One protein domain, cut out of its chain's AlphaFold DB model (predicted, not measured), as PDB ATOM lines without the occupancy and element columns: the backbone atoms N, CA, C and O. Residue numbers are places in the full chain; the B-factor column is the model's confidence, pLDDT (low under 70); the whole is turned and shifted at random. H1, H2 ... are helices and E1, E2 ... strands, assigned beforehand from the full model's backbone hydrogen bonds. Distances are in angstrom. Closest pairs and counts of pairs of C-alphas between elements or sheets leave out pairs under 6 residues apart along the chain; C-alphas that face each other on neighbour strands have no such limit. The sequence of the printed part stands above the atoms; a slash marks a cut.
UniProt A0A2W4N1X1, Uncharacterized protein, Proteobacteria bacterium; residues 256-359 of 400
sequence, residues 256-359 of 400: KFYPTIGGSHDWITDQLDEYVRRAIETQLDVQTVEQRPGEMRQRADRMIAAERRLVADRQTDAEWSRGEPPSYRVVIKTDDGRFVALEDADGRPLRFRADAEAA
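What this domain is: This is residues 256 to 359 of the 400 residues of an uncharacterized protein of Proteobacteria bacterium (UniProt A0A2W4N1X1). A helical hairpin of H1 and H2 reaches out past a small, strongly twisted sheet, with the first part of H1 packed on the sheet and residues 290 to 295 sticking out at the hairpin's turn. The sheet is built round the long strand E2, with E1 on one side and E3 and E4 on the other, and the short helix H3 packs at the beginning of E2. The printed part has 104 residues and is of mixed class, helices and strands, with four named helices and four named strands; along the chain H1 and H2 come first, then E1, H3, E2, E3, E4 and last H4, and in the branched sheet E2 is the antiparallel neighbour of E1, of E3 and of E4. The whole is only just compact, close to loose, with a radius of gyration of the C-alphas of 15.3 A and an elongated outline of 46 by 30 by 24 A.

Where its parts are: Find C-alpha 266 at (-50.372, -40.026, -48.552); from there H1 runs 25.8 A to residue 283. H2, residues 294 to 305, covers 16.3 A. Then come E1, residues 308 to 311, 9.9 A, and H3, residues 314 to 321, 10.4 A. E2 begins at C-alpha 327, (-34.910, -41.735, -41.347), and covers 19.6 A to residue 333. The short E3, residues 339 to 341, and E4, residues 351 to 353, span 6.9 A and 6.7 A. H4, residues 356 to 359, spans 5.0 A and ends at C-alpha 359, (-48.382, -49.527, -46.605).

How they stand to each other: Look along E2 for its staggered pairing: residues 327 to 329 pair with E4, 329 to 332 with E1 and 331 to 333 with E3. Beside E1, N 309 and O 331 are 2.8 A apart, within hydrogen-bond range. In the hairpin of E2 and E3, N 332 and O 340 are 2.9 A apart; toward E4, N 352 and O 328 are 2.8 A apart. H1 only grazes the sheet with residues 268 to 276; its closest C-alphas to E4 are Leu 272 and Phe 352, 6.9 A. H3 only grazes it too, with C-alphas Thr 316 and Ser 327 closest at 5.4 A. In the helical hairpin, H1 touches H2 with residues 276 to 281 alone, closest at C-alphas Arg 277 and Ile 304, 5.8 A, at a shallow tilt of 26 degrees, opposite ways. H4 is close to H1 but not clearly touching, with C-alphas Trp 267 and Ala 359 6.3 A apart. H1 and H3 are apart. In H1, H2 and H3 every O i to N i+4 pair is within hydrogen-bond range; H4 is too short for one.

The domain as a whole: The C-alphas farthest apart, Gln 291 and Ser 321, are 47.9 A from each other. The printed part has no cut and no long link. Look for low confidence at residues 285 to 294, under 70; the mean pLDDT of the printed part is 85.7.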
ATOM      1  N   LYS A 256     -39.400 -38.424 -52.628       91.25
ATOM      2  CA  LYS A 256     -38.415 -38.677 -53.688       91.25
ATOM      3  C   LYS A 256     -37.718 -40.030 -53.561       91.25
ATOM      4  O   LYS A 256     -37.116 -40.474 -54.533       91.25
ATOM      5  N   PHE A 257     -37.745 -40.646 -52.382       90.88
ATOM      6  CA  PHE A 257     -37.124 -41.948 -52.143       90.88
ATOM      7  C   PHE A 257     -38.124 -43.088 -52.317       90.88
ATOM      8  O   PHE A 257     -37.839 -44.095 -52.960       90.88
ATOM      9  N   TYR A 258     -39.299 -42.946 -51.709       90.56
ATOM     10  CA  TYR A 258     -40.293 -44.008 -51.673       90.56
ATOM     11  C   TYR A 258     -41.211 -43.962 -52.897       90.56
ATOM     12  O   TYR A 258     -41.435 -42.884 -53.433       90.56
ATOM     13  N   PRO A 259     -41.786 -45.096 -53.337       89.06
ATOM     14  CA  PRO A 259     -42.731 -45.115 -54.446       89.06
ATOM     15  C   PRO A 259     -44.123 -44.620 -54.030       89.06
ATOM     16  O   PRO A 259     -44.505 -44.642 -52.856       89.06
ATOM     17  N   THR A 260     -44.930 -44.235 -55.018       90.25
ATOM     18  CA  THR A 260     -46.370 -44.037 -54.816       90.25
ATOM     19  C   THR A 260     -47.066 -45.381 -54.597       90.25
ATOM     20  O   THR A 260     -46.810 -46.336 -55.334       90.25
ATOM     21  N   ILE A 261     -48.012 -45.448 -53.661       86.44
ATOM     22  CA  ILE A 261     -48.876 -46.616 -53.428       86.44
ATOM     23  C   ILE A 261     -50.315 -46.173 -53.669       86.44
ATOM     24  O   ILE A 261     -50.762 -45.180 -53.111       86.44
ATOM     25  N   GLY A 262     -51.033 -46.867 -54.556       80.06
ATOM     26  CA  GLY A 262     -52.362 -46.411 -54.987       80.06
ATOM     27  C   GLY A 262     -52.336 -45.079 -55.754       80.06
ATOM     28  O   GLY A 262     -53.365 -44.427 -55.871       80.06
ATOM     29  N   GLY A 263     -51.170 -44.677 -56.276       85.69
ATOM     30  CA  GLY A 263     -50.982 -43.425 -57.012       85.69
ATOM     31  C   GLY A 263     -50.635 -42.203 -56.153       85.69
ATOM     32  O   GLY A 263     -50.471 -41.128 -56.719       85.69
ATOM     33  N   SER A 264     -50.480 -42.341 -54.830       89.94
ATOM     34  CA  SER A 264     -50.083 -41.231 -53.950       89.94
ATOM     35  C   SER A 264     -49.009 -41.620 -52.926       89.94
ATOM     36  O   SER A 264     -48.672 -42.797 -52.758       89.94
ATOM     37  N   HIS A 265     -48.447 -40.611 -52.255       93.75
ATOM     38  CA  HIS A 265     -47.558 -40.768 -51.097       93.75
ATOM     39  C   HIS A 265     -48.276 -40.523 -49.763       93.75
ATOM     40  O   HIS A 265     -47.616 -40.466 -48.730       93.75
ATOM     41  N   ASP A 266     -49.607 -40.397 -49.756       92.69
ATOM     42  CA  ASP A 266     -50.372 -40.026 -48.552       92.69
ATOM     43  C   ASP A 266     -50.148 -41.014 -47.401       92.69
ATOM     44  O   ASP A 266     -50.131 -40.638 -46.232       92.69
ATOM     45  N   TRP A 267     -49.854 -42.270 -47.743       93.69
ATOM     46  CA  TRP A 267     -49.493 -43.318 -46.796       93.69
ATOM     47  C   TRP A 267     -48.277 -42.967 -45.917       93.69
ATOM     48  O   TRP A 267     -48.186 -43.467 -44.798       93.69
ATOM     49  N   ILE A 268     -47.354 -42.118 -46.388       95.88
ATOM     50  CA  ILE A 268     -46.215 -41.631 -45.593       95.88
ATOM     51  C   ILE A 268     -46.727 -40.729 -44.469       95.88
ATOM     52  O   ILE A 268     -46.328 -40.890 -43.315       95.88
ATOM     53  N   THR A 269     -47.627 -39.800 -44.801       94.19
ATOM     54  CA  THR A 269     -48.257 -38.889 -43.840       94.19
ATOM     55  C   THR A 269     -49.087 -39.670 -42.825       94.19
ATOM     56  O   THR A 269     -48.906 -39.459 -41.628       94.19
ATOM     57  N   ASP A 270     -49.897 -40.632 -43.279       93.75
ATOM     58  CA  ASP A 270     -50.711 -41.493 -42.411       93.75
ATOM     59  C   ASP A 270     -49.847 -42.275 -41.406       93.75
ATOM     60  O   ASP A 270     -50.146 -42.330 -40.210       93.75
ATOM     61  N   GLN A 271     -48.750 -42.879 -41.879       95.25
ATOM     62  CA  GLN A 271     -47.823 -43.611 -41.013       95.25
ATOM     63  C   GLN A 271     -47.138 -42.697 -40.003       95.25
ATOM     64  O   GLN A 271     -46.931 -43.099 -38.860       95.25
ATOM     65  N   LEU A 272     -46.778 -41.485 -40.414       95.25
ATOM     66  CA  LEU A 272     -46.137 -40.523 -39.535       95.25
ATOM     67  C   LEU A 272     -47.104 -39.999 -38.467       95.25
ATOM     68  O   LEU A 272     -46.717 -39.917 -37.304       95.25
ATOM     69  N   ASP A 273     -48.355 -39.708 -38.820       93.19
ATOM     70  CA  ASP A 273     -49.385 -39.294 -37.859       93.19
ATOM     71  C   ASP A 273     -49.629 -40.374 -36.802       93.19
ATOM     72  O   ASP A 273     -49.652 -40.088 -35.602       93.19
ATOM     73  N   GLU A 274     -49.743 -41.630 -37.234       93.12
ATOM     74  CA  GLU A 274     -49.883 -42.771 -36.330       93.12
ATOM     75  C   GLU A 274     -48.631 -42.965 -35.460       93.12
ATOM     76  O   GLU A 274     -48.731 -43.222 -34.259       93.12
ATOM     77  N   TYR A 275     -47.439 -42.807 -36.043       92.31
ATOM     78  CA  TYR A 275     -46.170 -42.924 -35.327       92.31
ATOM     79  C   TYR A 275     -46.032 -41.865 -34.225       92.31
ATOM     80  O   TYR A 275     -45.704 -42.205 -33.086       92.31
ATOM     81  N   VAL A 276     -46.338 -40.599 -34.532       91.88
ATOM     82  CA  VAL A 276     -46.313 -39.491 -33.562       91.88
ATOM     83  C   VAL A 276     -47.345 -39.693 -32.462       91.88
ATOM     84  O   VAL A 276     -47.006 -39.565 -31.284       91.88
ATOM     85  N   ARG A 277     -48.579 -40.067 -32.822       90.75
ATOM     86  CA  ARG A 277     -49.640 -40.366 -31.855       90.75
ATOM     87  C   ARG A 277     -49.192 -41.428 -30.853       90.75
ATOM     88  O   ARG A 277     -49.227 -41.181 -29.651       90.75
ATOM     89  N   ARG A 278     -48.703 -42.575 -31.340       88.62
ATOM     90  CA  ARG A 278     -48.230 -43.675 -30.481       88.62
ATOM     91  C   ARG A 278     -47.063 -43.264 -29.595       88.62
ATOM     92  O   ARG A 278     -47.022 -43.662 -28.432       88.62
ATOM     93  N   ALA A 279     -46.120 -42.487 -30.126       88.31
ATOM     94  CA  ALA A 279     -44.979 -42.006 -29.355       88.31
ATOM     95  C   ALA A 279     -45.427 -41.119 -28.185       88.31
ATOM     96  O   ALA A 279     -45.018 -41.364 -27.053       88.31
ATOM     97  N   ILE A 280     -46.329 -40.161 -28.430       87.56
ATOM     98  CA  ILE A 280     -46.880 -39.279 -27.390       87.56
ATOM     99  C   ILE A 280     -47.684 -40.079 -26.358       87.56
ATOM    100  O   ILE A 280     -47.506 -39.891 -25.154       87.56
ATOM    101  N   GLU A 281     -48.544 -40.998 -26.808       84.38
ATOM    102  CA  GLU A 281     -49.334 -41.859 -25.919       84.38
ATOM    103  C   GLU A 281     -48.453 -42.740 -25.026       84.38
ATOM    104  O   GLU A 281     -48.768 -42.937 -23.853       84.38
ATOM    105  N   THR A 282     -47.336 -43.243 -25.560       82.75
ATOM    106  CA  THR A 282     -46.370 -44.058 -24.811       82.75
ATOM    107  C   THR A 282     -45.569 -43.202 -23.833       82.75
ATOM    108  O   THR A 282     -45.453 -43.557 -22.663       82.75
ATOM    109  N   GLN A 283     -45.057 -42.052 -24.281       78.62
ATOM    110  CA  GLN A 283     -44.273 -41.127 -23.459       78.62
ATOM    111  C   GLN A 283     -45.075 -40.610 -22.257       78.62
ATOM    112  O   GLN A 283     -44.537 -40.451 -21.163       78.62
ATOM    113  N   LEU A 284     -46.371 -40.354 -22.450       73.62
ATOM    114  CA  LEU A 284     -47.275 -39.895 -21.396       73.62
ATOM    115  C   LEU A 284     -47.978 -41.048 -20.656       73.62
ATOM    116  O   LEU A 284     -48.764 -40.775 -19.743       73.62
ATOM    117  N   ASP A 285     -47.688 -42.306 -21.023       68.69
ATOM    118  CA  ASP A 285     -48.280 -43.532 -20.471       68.69
ATOM    119  C   ASP A 285     -49.816 -43.416 -20.371       68.69
ATOM    120  O   ASP A 285     -50.427 -43.480 -19.304       68.69
ATOM    121  N   VAL A 286     -50.445 -43.131 -21.517       58.94
ATOM    122  CA  VAL A 286     -51.885 -42.836 -21.633       58.94
ATOM    123  C   VAL A 286     -52.739 -44.115 -21.602       58.94
ATOM    124  O   VAL A 286     -53.925 -44.058 -21.276       58.94
ATOM    125  N   GLN A 287     -52.154 -45.288 -21.877       50.50
ATOM    126  CA  GLN A 287     -52.884 -46.563 -21.963       50.50
ATOM    127  C   GLN A 287     -53.140 -47.256 -20.611       50.50
ATOM    128  O   GLN A 287     -54.041 -48.084 -20.524       50.50
ATOM    129  N   THR A 288     -52.443 -46.892 -19.531       47.97
ATOM    130  CA  THR A 288     -52.723 -47.406 -18.168       47.97
ATOM    131  C   THR A 288     -53.772 -46.571 -17.412       47.97
ATOM    132  O   THR A 288     -53.998 -46.735 -16.211       47.97
ATOM    133  N   VAL A 289     -54.447 -45.651 -18.109       46.06
ATOM    134  CA  VAL A 289     -55.252 -44.579 -17.516       46.06
ATOM    135  C   VAL A 289     -56.713 -44.993 -17.309       46.06
ATOM    136  O   VAL A 289     -57.621 -44.467 -17.951       46.06
ATOM    137  N   GLU A 290     -56.958 -45.860 -16.329       49.94
ATOM    138  CA  GLU A 290     -58.205 -45.794 -15.545       49.94
ATOM    139  C   GLU A 290     -58.121 -44.713 -14.440       49.94
ATOM    140  O   GLU A 290     -59.130 -44.386 -13.823       49.94
ATOM    141  N   GLN A 291     -56.942 -44.107 -14.203       50.31
ATOM    142  CA  GLN A 291     -56.693 -43.269 -13.015       50.31
ATOM    143  C   GLN A 291     -55.822 -42.001 -13.218       50.31
ATOM    144  O   GLN A 291     -55.072 -41.639 -12.314       50.31
ATOM    145  N   ARG A 292     -55.884 -41.275 -14.350       56.97
ATOM    146  CA  ARG A 292     -55.201 -39.957 -14.471       56.97
ATOM    147  C   ARG A 292     -56.163 -38.808 -14.815       56.97
ATOM    148  O   ARG A 292     -57.053 -39.009 -15.641       56.97
ATOM    149  N   PRO A 293     -56.004 -37.622 -14.186       56.75
ATOM    150  CA  PRO A 293     -56.926 -36.488 -14.289       56.75
ATOM    151  C   PRO A 293     -56.952 -35.905 -15.708       56.75
ATOM    152  O   PRO A 293     -56.028 -36.126 -16.492       56.75
ATOM    153  N   GLY A 294     -57.972 -35.099 -16.022       64.38
ATOM    154  CA  GLY A 294     -58.178 -34.502 -17.349       64.38
ATOM    155  C   GLY A 294     -56.971 -33.763 -17.951       64.38
ATOM    156  O   GLY A 294     -56.872 -33.681 -19.169       64.38
ATOM    157  N   GLU A 295     -56.018 -33.295 -17.144       72.00
ATOM    158  CA  GLU A 295     -54.864 -32.502 -17.592       72.00
ATOM    159  C   GLU A 295     -53.838 -33.280 -18.438       72.00
ATOM    160  O   GLU A 295     -53.341 -32.742 -19.427       72.00
ATOM    161  N   MET A 296     -53.531 -34.544 -18.107       71.62
ATOM    162  CA  MET A 296     -52.544 -35.344 -18.863       71.62
ATOM    163  C   MET A 296     -53.089 -35.783 -20.225       71.62
ATOM    164  O   MET A 296     -52.367 -35.737 -21.217       71.62
ATOM    165  N   ARG A 297     -54.381 -36.139 -20.287       75.00
ATOM    166  CA  ARG A 297     -55.072 -36.419 -21.557       75.00
ATOM    167  C   ARG A 297     -55.153 -35.165 -22.421       75.00
ATOM    168  O   ARG A 297     -54.726 -35.200 -23.564       75.00
ATOM    169  N   GLN A 298     -55.547 -34.028 -21.842       79.56
ATOM    170  CA  GLN A 298     -55.540 -32.746 -22.554       79.56
ATOM    171  C   GLN A 298     -54.144 -32.361 -23.061       79.56
ATOM    172  O   GLN A 298     -54.024 -31.778 -24.134       79.56
ATOM    173  N   ARG A 299     -53.080 -32.666 -22.309       81.31
ATOM    174  CA  ARG A 299     -51.701 -32.453 -22.767       81.31
ATOM    175  C   ARG A 299     -51.352 -33.352 -23.954       81.31
ATOM    176  O   ARG A 299     -50.784 -32.842 -24.915       81.31
ATOM    177  N   ALA A 300     -51.698 -34.639 -23.901       81.56
ATOM    178  CA  ALA A 300     -51.503 -35.564 -25.016       81.56
ATOM    179  C   ALA A 300     -52.259 -35.087 -26.266       81.56
ATOM    180  O   ALA A 300     -51.655 -34.961 -27.326       81.56
ATOM    181  N   ASP A 301     -53.533 -34.717 -26.118       83.44
ATOM    182  CA  ASP A 301     -54.368 -34.211 -27.211       83.44
ATOM    183  C   ASP A 301     -53.775 -32.940 -27.838       83.44
ATOM    184  O   ASP A 301     -53.706 -32.830 -29.061       83.44
ATOM    185  N   ARG A 302     -53.276 -32.000 -27.017       85.56
ATOM    186  CA  ARG A 302     -52.577 -30.797 -27.507       85.56
ATOM    187  C   ARG A 302     -51.309 -31.145 -28.282       85.56
ATOM    188  O   ARG A 302     -51.083 -30.563 -29.335       85.56
ATOM    189  N   MET A 303     -50.498 -32.081 -27.788       85.06
ATOM    190  CA  MET A 303     -49.265 -32.499 -28.468       85.06
ATOM    191  C   MET A 303     -49.550 -33.263 -29.769       85.06
ATOM    192  O   MET A 303     -48.814 -33.094 -30.733       85.06
ATOM    193  N   ILE A 304     -50.611 -34.073 -29.818       86.62
ATOM    194  CA  ILE A 304     -51.038 -34.799 -31.027       86.62
ATOM    195  C   ILE A 304     -51.591 -33.827 -32.075       86.62
ATOM    196  O   ILE A 304     -51.349 -34.004 -33.265       86.62
ATOM    197  N   ALA A 305     -52.324 -32.798 -31.642       87.06
ATOM    198  CA  ALA A 305     -52.847 -31.751 -32.518       87.06
ATOM    199  C   ALA A 305     -51.792 -30.703 -32.916       87.06
ATOM    200  O   ALA A 305     -52.058 -29.870 -33.786       87.06
ATOM    201  N   ALA A 306     -50.622 -30.709 -32.272       88.88
ATOM    202  CA  ALA A 306     -49.551 -29.779 -32.577       88.88
ATOM    203  C   ALA A 306     -48.988 -30.027 -33.978       88.88
ATOM    204  O   ALA A 306     -48.900 -31.152 -34.469       88.88
ATOM    205  N   GLU A 307     -48.548 -28.946 -34.613       89.62
ATOM    206  CA  GLU A 307     -47.877 -29.026 -35.900       89.62
ATOM    207  C   GLU A 307     -46.587 -29.854 -35.766       89.62
ATOM    208  O   GLU A 307     -45.712 -29.521 -34.965       89.62
ATOM    209  N   ARG A 308     -46.461 -30.928 -36.551       91.75
ATOM    210  CA  ARG A 308     -45.284 -31.808 -36.568       91.75
ATOM    211  C   ARG A 308     -44.482 -31.655 -37.853       91.75
ATOM    212  O   ARG A 308     -45.046 -31.372 -38.907       91.75
ATOM    213  N   ARG A 309     -43.175 -31.912 -37.787       91.31
ATOM    214  CA  ARG A 309     -42.289 -31.914 -38.960       91.31
ATOM    215  C   ARG A 309     -41.220 -32.986 -38.889       91.31
ATOM    216  O   ARG A 309     -40.779 -33.393 -37.816       91.31
ATOM    217  N   LEU A 310     -40.774 -33.380 -40.068       94.62
ATOM    218  CA  LEU A 310     -39.571 -34.145 -40.314       94.62
ATOM    219  C   LEU A 310     -38.396 -33.200 -40.541       94.62
ATOM    220  O   LEU A 310     -38.442 -32.311 -41.393       94.62
ATOM    221  N   VAL A 311     -37.316 -33.435 -39.805       92.81
ATOM    222  CA  VAL A 311     -36.049 -32.720 -39.954       92.81
ATOM    223  C   VAL A 311     -35.003 -33.707 -40.454       92.81
ATOM    224  O   VAL A 311     -34.660 -34.672 -39.763       92.81
ATOM    225  N   ALA A 312     -34.498 -33.457 -41.663       93.25
ATOM    226  CA  ALA A 312     -33.349 -34.171 -42.199       93.25
ATOM    227  C   ALA A 312     -32.072 -33.732 -41.467       93.25
ATOM    228  O   ALA A 312     -31.828 -32.539 -41.278       93.25
ATOM    229  N   ASP A 313     -31.253 -34.698 -41.058       92.00
ATOM    230  CA  ASP A 313     -29.963 -34.463 -40.413       92.00
ATOM    231  C   ASP A 313     -28.837 -35.260 -41.089       92.00
ATOM    232  O   ASP A 313     -29.029 -35.889 -42.129       92.00
ATOM    233  N   ARG A 314     -27.635 -35.254 -40.497       92.56
ATOM    234  CA  ARG A 314     -26.480 -35.981 -41.052       92.56
ATOM    235  C   ARG A 314     -26.737 -37.477 -41.245       92.56
ATOM    236  O   ARG A 314     -26.132 -38.072 -42.129       92.56
ATOM    237  N   GLN A 315     -27.582 -38.092 -40.415       94.62
ATOM    238  CA  GLN A 315     -27.932 -39.498 -40.592       94.62
ATOM    239  C   GLN A 315     -28.868 -39.665 -41.791       94.62
ATOM    240  O   GLN A 315     -28.619 -40.548 -42.606       94.62
ATOM    241  N   THR A 316     -29.867 -38.791 -41.943       94.69
ATOM    242  CA  THR A 316     -30.726 -38.760 -43.135       94.69
ATOM    243  C   THR A 316     -29.892 -38.612 -44.409       94.69
ATOM    244  O   THR A 316     -30.081 -39.371 -45.351       94.69
ATOM    245  N   ASP A 317     -28.934 -37.676 -44.422       90.44
ATOM    246  CA  ASP A 317     -28.024 -37.465 -45.555       90.44
ATOM    247  C   ASP A 317     -27.193 -38.723 -45.864       90.44
ATOM    248  O   ASP A 317     -27.018 -39.086 -47.028       90.44
ATOM    249  N   ALA A 318     -26.688 -39.406 -44.833       90.31
ATOM    250  CA  ALA A 318     -25.901 -40.623 -45.002       90.31
ATOM    251  C   ALA A 318     -26.742 -41.778 -45.571       90.31
ATOM    252  O   ALA A 318     -26.320 -42.406 -46.540       90.31
ATOM    253  N   GLU A 319     -27.925 -42.032 -45.010       92.62
ATOM    254  CA  GLU A 319     -28.858 -43.064 -45.485       92.62
ATOM    255  C   GLU A 319     -29.275 -42.784 -46.937       92.62
ATOM    256  O   GLU A 319     -29.113 -43.647 -47.800       92.62
ATOM    257  N   TRP A 320     -29.659 -41.537 -47.235       89.12
ATOM    258  CA  TRP A 320     -29.981 -41.083 -48.589       89.12
ATOM    259  C   TRP A 320     -28.836 -41.346 -49.573       89.12
ATOM    260  O   TRP A 320     -29.038 -41.922 -50.640       89.12
ATOM    261  N   SER A 321     -27.606 -40.973 -49.202       83.69
ATOM    262  CA  SER A 321     -26.427 -41.153 -50.059       83.69
ATOM    263  C   SER A 321     -26.091 -42.623 -50.341       83.69
ATOM    264  O   SER A 321     -25.541 -42.929 -51.399       83.69
ATOM    265  N   ARG A 322     -26.445 -43.533 -49.422       86.31
ATOM    266  CA  ARG A 322     -26.275 -44.985 -49.582       86.31
ATOM    267  C   ARG A 322     -27.434 -45.652 -50.327       86.31
ATOM    268  O   ARG A 322     -27.352 -46.847 -50.592       86.31
ATOM    269  N   GLY A 323     -28.487 -44.912 -50.676       84.94
ATOM    270  CA  GLY A 323     -29.708 -45.492 -51.240       84.94
ATOM    271  C   GLY A 323     -30.494 -46.324 -50.222       84.94
ATOM    272  O   GLY A 323     -31.265 -47.198 -50.608       84.94
ATOM    273  N   GLU A 324     -30.288 -46.079 -48.928       89.94
ATOM    274  CA  GLU A 324     -31.031 -46.724 -47.848       89.94
ATOM    275  C   GLU A 324     -32.287 -45.913 -47.498       89.94
ATOM    276  O   GLU A 324     -32.249 -44.682 -47.578       89.94
ATOM    277  N   PRO A 325     -33.376 -46.568 -47.046       91.25
ATOM    278  CA  PRO A 325     -34.581 -45.891 -46.574       91.25
ATOM    279  C   PRO A 325     -34.277 -44.819 -45.510       91.25
ATOM    280  O   PRO A 325     -33.899 -45.165 -44.378       91.25
ATOM    281  N   PRO A 326     -34.435 -43.522 -45.844       94.81
ATOM    282  CA  PRO A 326     -34.001 -42.437 -44.982       94.81
ATOM    283  C   PRO A 326     -34.896 -42.323 -43.748       94.81
ATOM    284  O   PRO A 326     -36.117 -42.474 -43.805       94.81
ATOM    285  N   SER A 327     -34.265 -42.030 -42.618       96.12
ATOM    286  CA  SER A 327     -34.910 -41.735 -41.347       96.12
ATOM    287  C   SER A 327     -34.772 -40.258 -41.004       96.12
ATOM    288  O   SER A 327     -33.749 -39.632 -41.288       96.12
ATOM    289  N   TYR A 328     -35.769 -39.704 -40.328       96.25
ATOM    290  CA  TYR A 328     -35.878 -38.273 -40.048       96.25
ATOM    291  C   TYR A 328     -36.157 -38.051 -38.576       96.25
ATOM    292  O   TYR A 328     -36.920 -38.808 -37.982       96.25
ATOM    293  N   ARG A 329     -35.608 -36.985 -37.992       95.38
ATOM    294  CA  ARG A 329     -36.042 -36.575 -36.654       95.38
ATOM    295  C   ARG A 329     -37.451 -36.022 -36.730       95.38
ATOM    296  O   ARG A 329     -37.757 -35.261 -37.645       95.38
ATOM    297  N   VAL A 330     -38.268 -36.367 -35.747       95.12
ATOM    298  CA  VAL A 330     -39.592 -35.776 -35.595       95.12
ATOM    299  C   VAL A 330     -39.502 -34.608 -34.625       95.12
ATOM    300  O   VAL A 330     -38.982 -34.749 -33.518       95.12
ATOM    301  N   VAL A 331     -40.014 -33.455 -35.037       92.69
ATOM    302  CA  VAL A 331     -40.190 -32.288 -34.171       92.69
ATOM    303  C   VAL A 331     -41.664 -31.919 -34.098       92.69
ATOM    304  O   VAL A 331     -42.399 -32.107 -35.067       92.69
ATOM    305  N   ILE A 332     -42.088 -31.379 -32.962       91.81
ATOM    306  CA  ILE A 332     -43.434 -30.843 -32.755       91.81
ATOM    307  C   ILE A 332     -43.347 -29.387 -32.316       91.81
ATOM    308  O   ILE A 332     -42.386 -28.977 -31.659       91.81
ATOM    309  N   LYS A 333     -44.344 -28.598 -32.700       89.62
ATOM    310  CA  LYS A 333     -44.451 -27.198 -32.316       89.62
ATOM    311  C   LYS A 333     -45.021 -27.083 -30.910       89.62
ATOM    312  O   LYS A 333     -46.102 -27.592 -30.631       89.62
ATOM    313  N   THR A 334     -44.307 -26.413 -30.026       86.19
ATOM    314  CA  THR A 334     -44.766 -26.108 -28.671       86.19
ATOM    315  C   THR A 334     -45.676 -24.883 -28.655       86.19
ATOM    316  O   THR A 334     -45.735 -24.115 -29.616       86.19
ATOM    317  N   ASP A 335     -46.380 -24.675 -27.538       84.50
ATOM    318  CA  ASP A 335     -47.306 -23.548 -27.351       84.50
ATOM    319  C   ASP A 335     -46.616 -22.171 -27.488       84.50
ATOM    320  O   ASP A 335     -47.255 -21.188 -27.857       84.50
ATOM    321  N   ASP A 336     -45.302 -22.090 -27.239       83.00
ATOM    322  CA  ASP A 336     -44.475 -20.889 -27.455       83.00
ATOM    323  C   ASP A 336     -44.046 -20.698 -28.927       83.00
ATOM    324  O   ASP A 336     -43.281 -19.785 -29.245       83.00
ATOM    325  N   GLY A 337     -44.536 -21.549 -29.833       81.69
ATOM    326  CA  GLY A 337     -44.324 -21.474 -31.276       81.69
ATOM    327  C   GLY A 337     -42.996 -22.054 -31.765       81.69
ATOM    328  O   GLY A 337     -42.722 -21.977 -32.964       81.69
ATOM    329  N   ARG A 338     -42.174 -22.629 -30.880       86.19
ATOM    330  CA  ARG A 338     -40.886 -23.240 -31.239       86.19
ATOM    331  C   ARG A 338     -41.054 -24.699 -31.644       86.19
ATOM    332  O   ARG A 338     -41.958 -25.375 -31.178       86.19
ATOM    333  N   PHE A 339     -40.156 -25.204 -32.483       88.19
ATOM    334  CA  PHE A 339     -40.067 -26.640 -32.747       88.19
ATOM    335  C   PHE A 339     -39.096 -27.294 -31.771       88.19
ATOM    336  O   PHE A 339     -37.949 -26.864 -31.646       88.19
ATOM    337  N   VAL A 340     -39.551 -28.353 -31.106       89.88
ATOM    338  CA  VAL A 340     -38.728 -29.188 -30.224       89.88
ATOM    339  C   VAL A 340     -38.733 -30.622 -30.729       89.88
ATOM    340  O   VAL A 340     -39.718 -31.075 -31.312       89.88
ATOM    341  N   ALA A 341     -37.627 -31.339 -30.525       91.50
ATOM    342  CA  ALA A 341     -37.572 -32.759 -30.845       91.50
ATOM    343  C   ALA A 341     -38.615 -33.511 -30.016       91.50
ATOM    344  O   ALA A 341     -38.707 -33.323 -28.804       91.50
ATOM    345  N   LEU A 342     -39.398 -34.354 -30.682       91.06
ATOM    346  CA  LEU A 342     -40.189 -35.352 -29.985       91.06
ATOM    347  C   LEU A 342     -39.223 -36.437 -29.512       91.06
ATOM    348  O   LEU A 342     -38.378 -36.879 -30.287       91.06
ATOM    349  N   GLU A 343     -39.315 -36.834 -28.251       90.19
ATOM    350  CA  GLU A 343     -38.400 -37.787 -27.623       90.19
ATOM    351  C   GLU A 343     -39.152 -39.048 -27.192       90.19
ATOM    352  O   GLU A 343     -40.352 -39.004 -26.918       90.19
ATOM    353  N   ASP A 344     -38.453 -40.180 -27.149       83.12
ATOM    354  CA  ASP A 344     -38.967 -41.409 -26.549       83.12
ATOM    355  C   ASP A 344     -38.940 -41.353 -25.006       83.12
ATOM    356  O   ASP A 344     -38.559 -40.352 -24.394       83.12
ATOM    357  N   ALA A 345     -39.365 -42.440 -24.354       77.69
ATOM    358  CA  ALA A 345     -39.383 -42.539 -22.893       77.69
ATOM    359  C   ALA A 345     -37.984 -42.434 -22.247       77.69
ATOM    360  O   ALA A 345     -37.885 -42.079 -21.074       77.69
ATOM    361  N   ASP A 346     -36.918 -42.700 -23.010       82.00
ATOM    362  CA  ASP A 346     -35.522 -42.619 -22.571       82.00
ATOM    363  C   ASP A 346     -34.892 -41.239 -22.867       82.00
ATOM    364  O   ASP A 346     -33.693 -41.043 -22.646       82.00
ATOM    365  N   GLY A 347     -35.672 -40.279 -23.379       83.19
ATOM    366  CA  GLY A 347     -35.205 -38.937 -23.739       83.19
ATOM    367  C   GLY A 347     -34.395 -38.892 -25.038       83.19
ATOM    368  O   GLY A 347     -33.618 -37.961 -25.259       83.19
ATOM    369  N   ARG A 348     -34.504 -39.908 -25.903       88.50
ATOM    370  CA  ARG A 348     -33.819 -39.918 -27.203       88.50
ATOM    371  C   ARG A 348     -34.727 -39.319 -28.273       88.50
ATOM    372  O   ARG A 348     -35.897 -39.687 -28.338       88.50
ATOM    373  N   PRO A 349     -34.204 -38.465 -29.173       91.50
ATOM    374  CA  PRO A 349     -34.990 -37.930 -30.276       91.50
ATOM    375  C   PRO A 349     -35.589 -39.037 -31.146       91.50
ATOM    376  O   PRO A 349     -34.873 -39.882 -31.688       91.50
ATOM    377  N   LEU A 350     -36.905 -38.982 -31.309       93.56
ATOM    378  CA  LEU A 350     -37.692 -39.903 -32.104       93.56
ATOM    379  C   LEU A 350     -37.302 -39.781 -33.583       93.56
ATOM    380  O   LEU A 350     -37.164 -38.673 -34.120       93.56
ATOM    381  N   ARG A 351     -37.150 -40.928 -34.255       94.50
ATOM    382  CA  ARG A 351     -36.831 -40.983 -35.684       94.50
ATOM    383  C   ARG A 351     -37.873 -41.759 -36.466       94.50
ATOM    384  O   ARG A 351     -38.040 -42.956 -36.267       94.50
ATOM    385  N   PHE A 352     -38.510 -41.085 -37.411       96.38
ATOM    386  CA  PHE A 352     -39.458 -41.701 -38.324       96.38
ATOM    387  C   PHE A 352     -38.752 -42.262 -39.557       96.38
ATOM    388  O   PHE A 352     -37.906 -41.593 -40.151       96.38
ATOM    389  N   ARG A 353     -39.145 -43.469 -39.966       96.00
ATOM    390  CA  ARG A 353     -38.809 -44.087 -41.251       96.00
ATOM    391  C   ARG A 353     -40.105 -44.628 -41.843       96.00
ATOM    392  O   ARG A 353     -40.818 -45.354 -41.155       96.00
ATOM    393  N   ALA A 354     -40.392 -44.282 -43.094       95.62
ATOM    394  CA  ALA A 354     -41.591 -44.769 -43.761       95.62
ATOM    395  C   ALA A 354     -41.433 -46.256 -44.129       95.62
ATOM    396  O   ALA A 354     -40.350 -46.697 -44.530       95.62
ATOM    397  N   ASP A 355     -42.520 -47.013 -44.000       94.44
ATOM    398  CA  ASP A 355     -42.583 -48.451 -44.260       94.44
ATOM    399  C   ASP A 355     -43.495 -48.722 -45.464       94.44
ATOM    400  O   ASP A 355     -44.715 -48.898 -45.348       94.44
ATOM    401  N   ALA A 356     -42.885 -48.727 -46.651       91.38
ATOM    402  CA  ALA A 356     -43.592 -48.952 -47.906       91.38
ATOM    403  C   ALA A 356     -44.210 -50.361 -47.990       91.38
ATOM    404  O   ALA A 356     -45.252 -50.534 -48.628       91.38
ATOM    405  N   GLU A 357     -43.614 -51.367 -47.343       90.31
ATOM    406  CA  GLU A 357     -44.129 -52.738 -47.358       90.31
ATOM    407  C   GLU A 357     -45.413 -52.851 -46.537       90.31
ATOM    408  O   GLU A 357     -46.417 -53.385 -47.024       90.31
ATOM    409  N   ALA A 358     -45.422 -52.281 -45.329       90.56
ATOM    410  CA  ALA A 358     -46.616 -52.215 -44.496       90.56
ATOM    411  C   ALA A 358     -47.745 -51.432 -45.186       90.56
ATOM    412  O   ALA A 358     -48.900 -51.870 -45.178       90.56
ATOM    413  N   ALA A 359     -47.417 -50.314 -45.842       90.38
ATOM    414  CA  ALA A 359     -48.382 -49.527 -46.605       90.38
ATOM    415  C   ALA A 359     -48.953 -50.311 -47.801       90.38
ATOM    416  O   ALA A 359     -50.166 -50.311 -48.028       90.38
TER     417      ALA A 359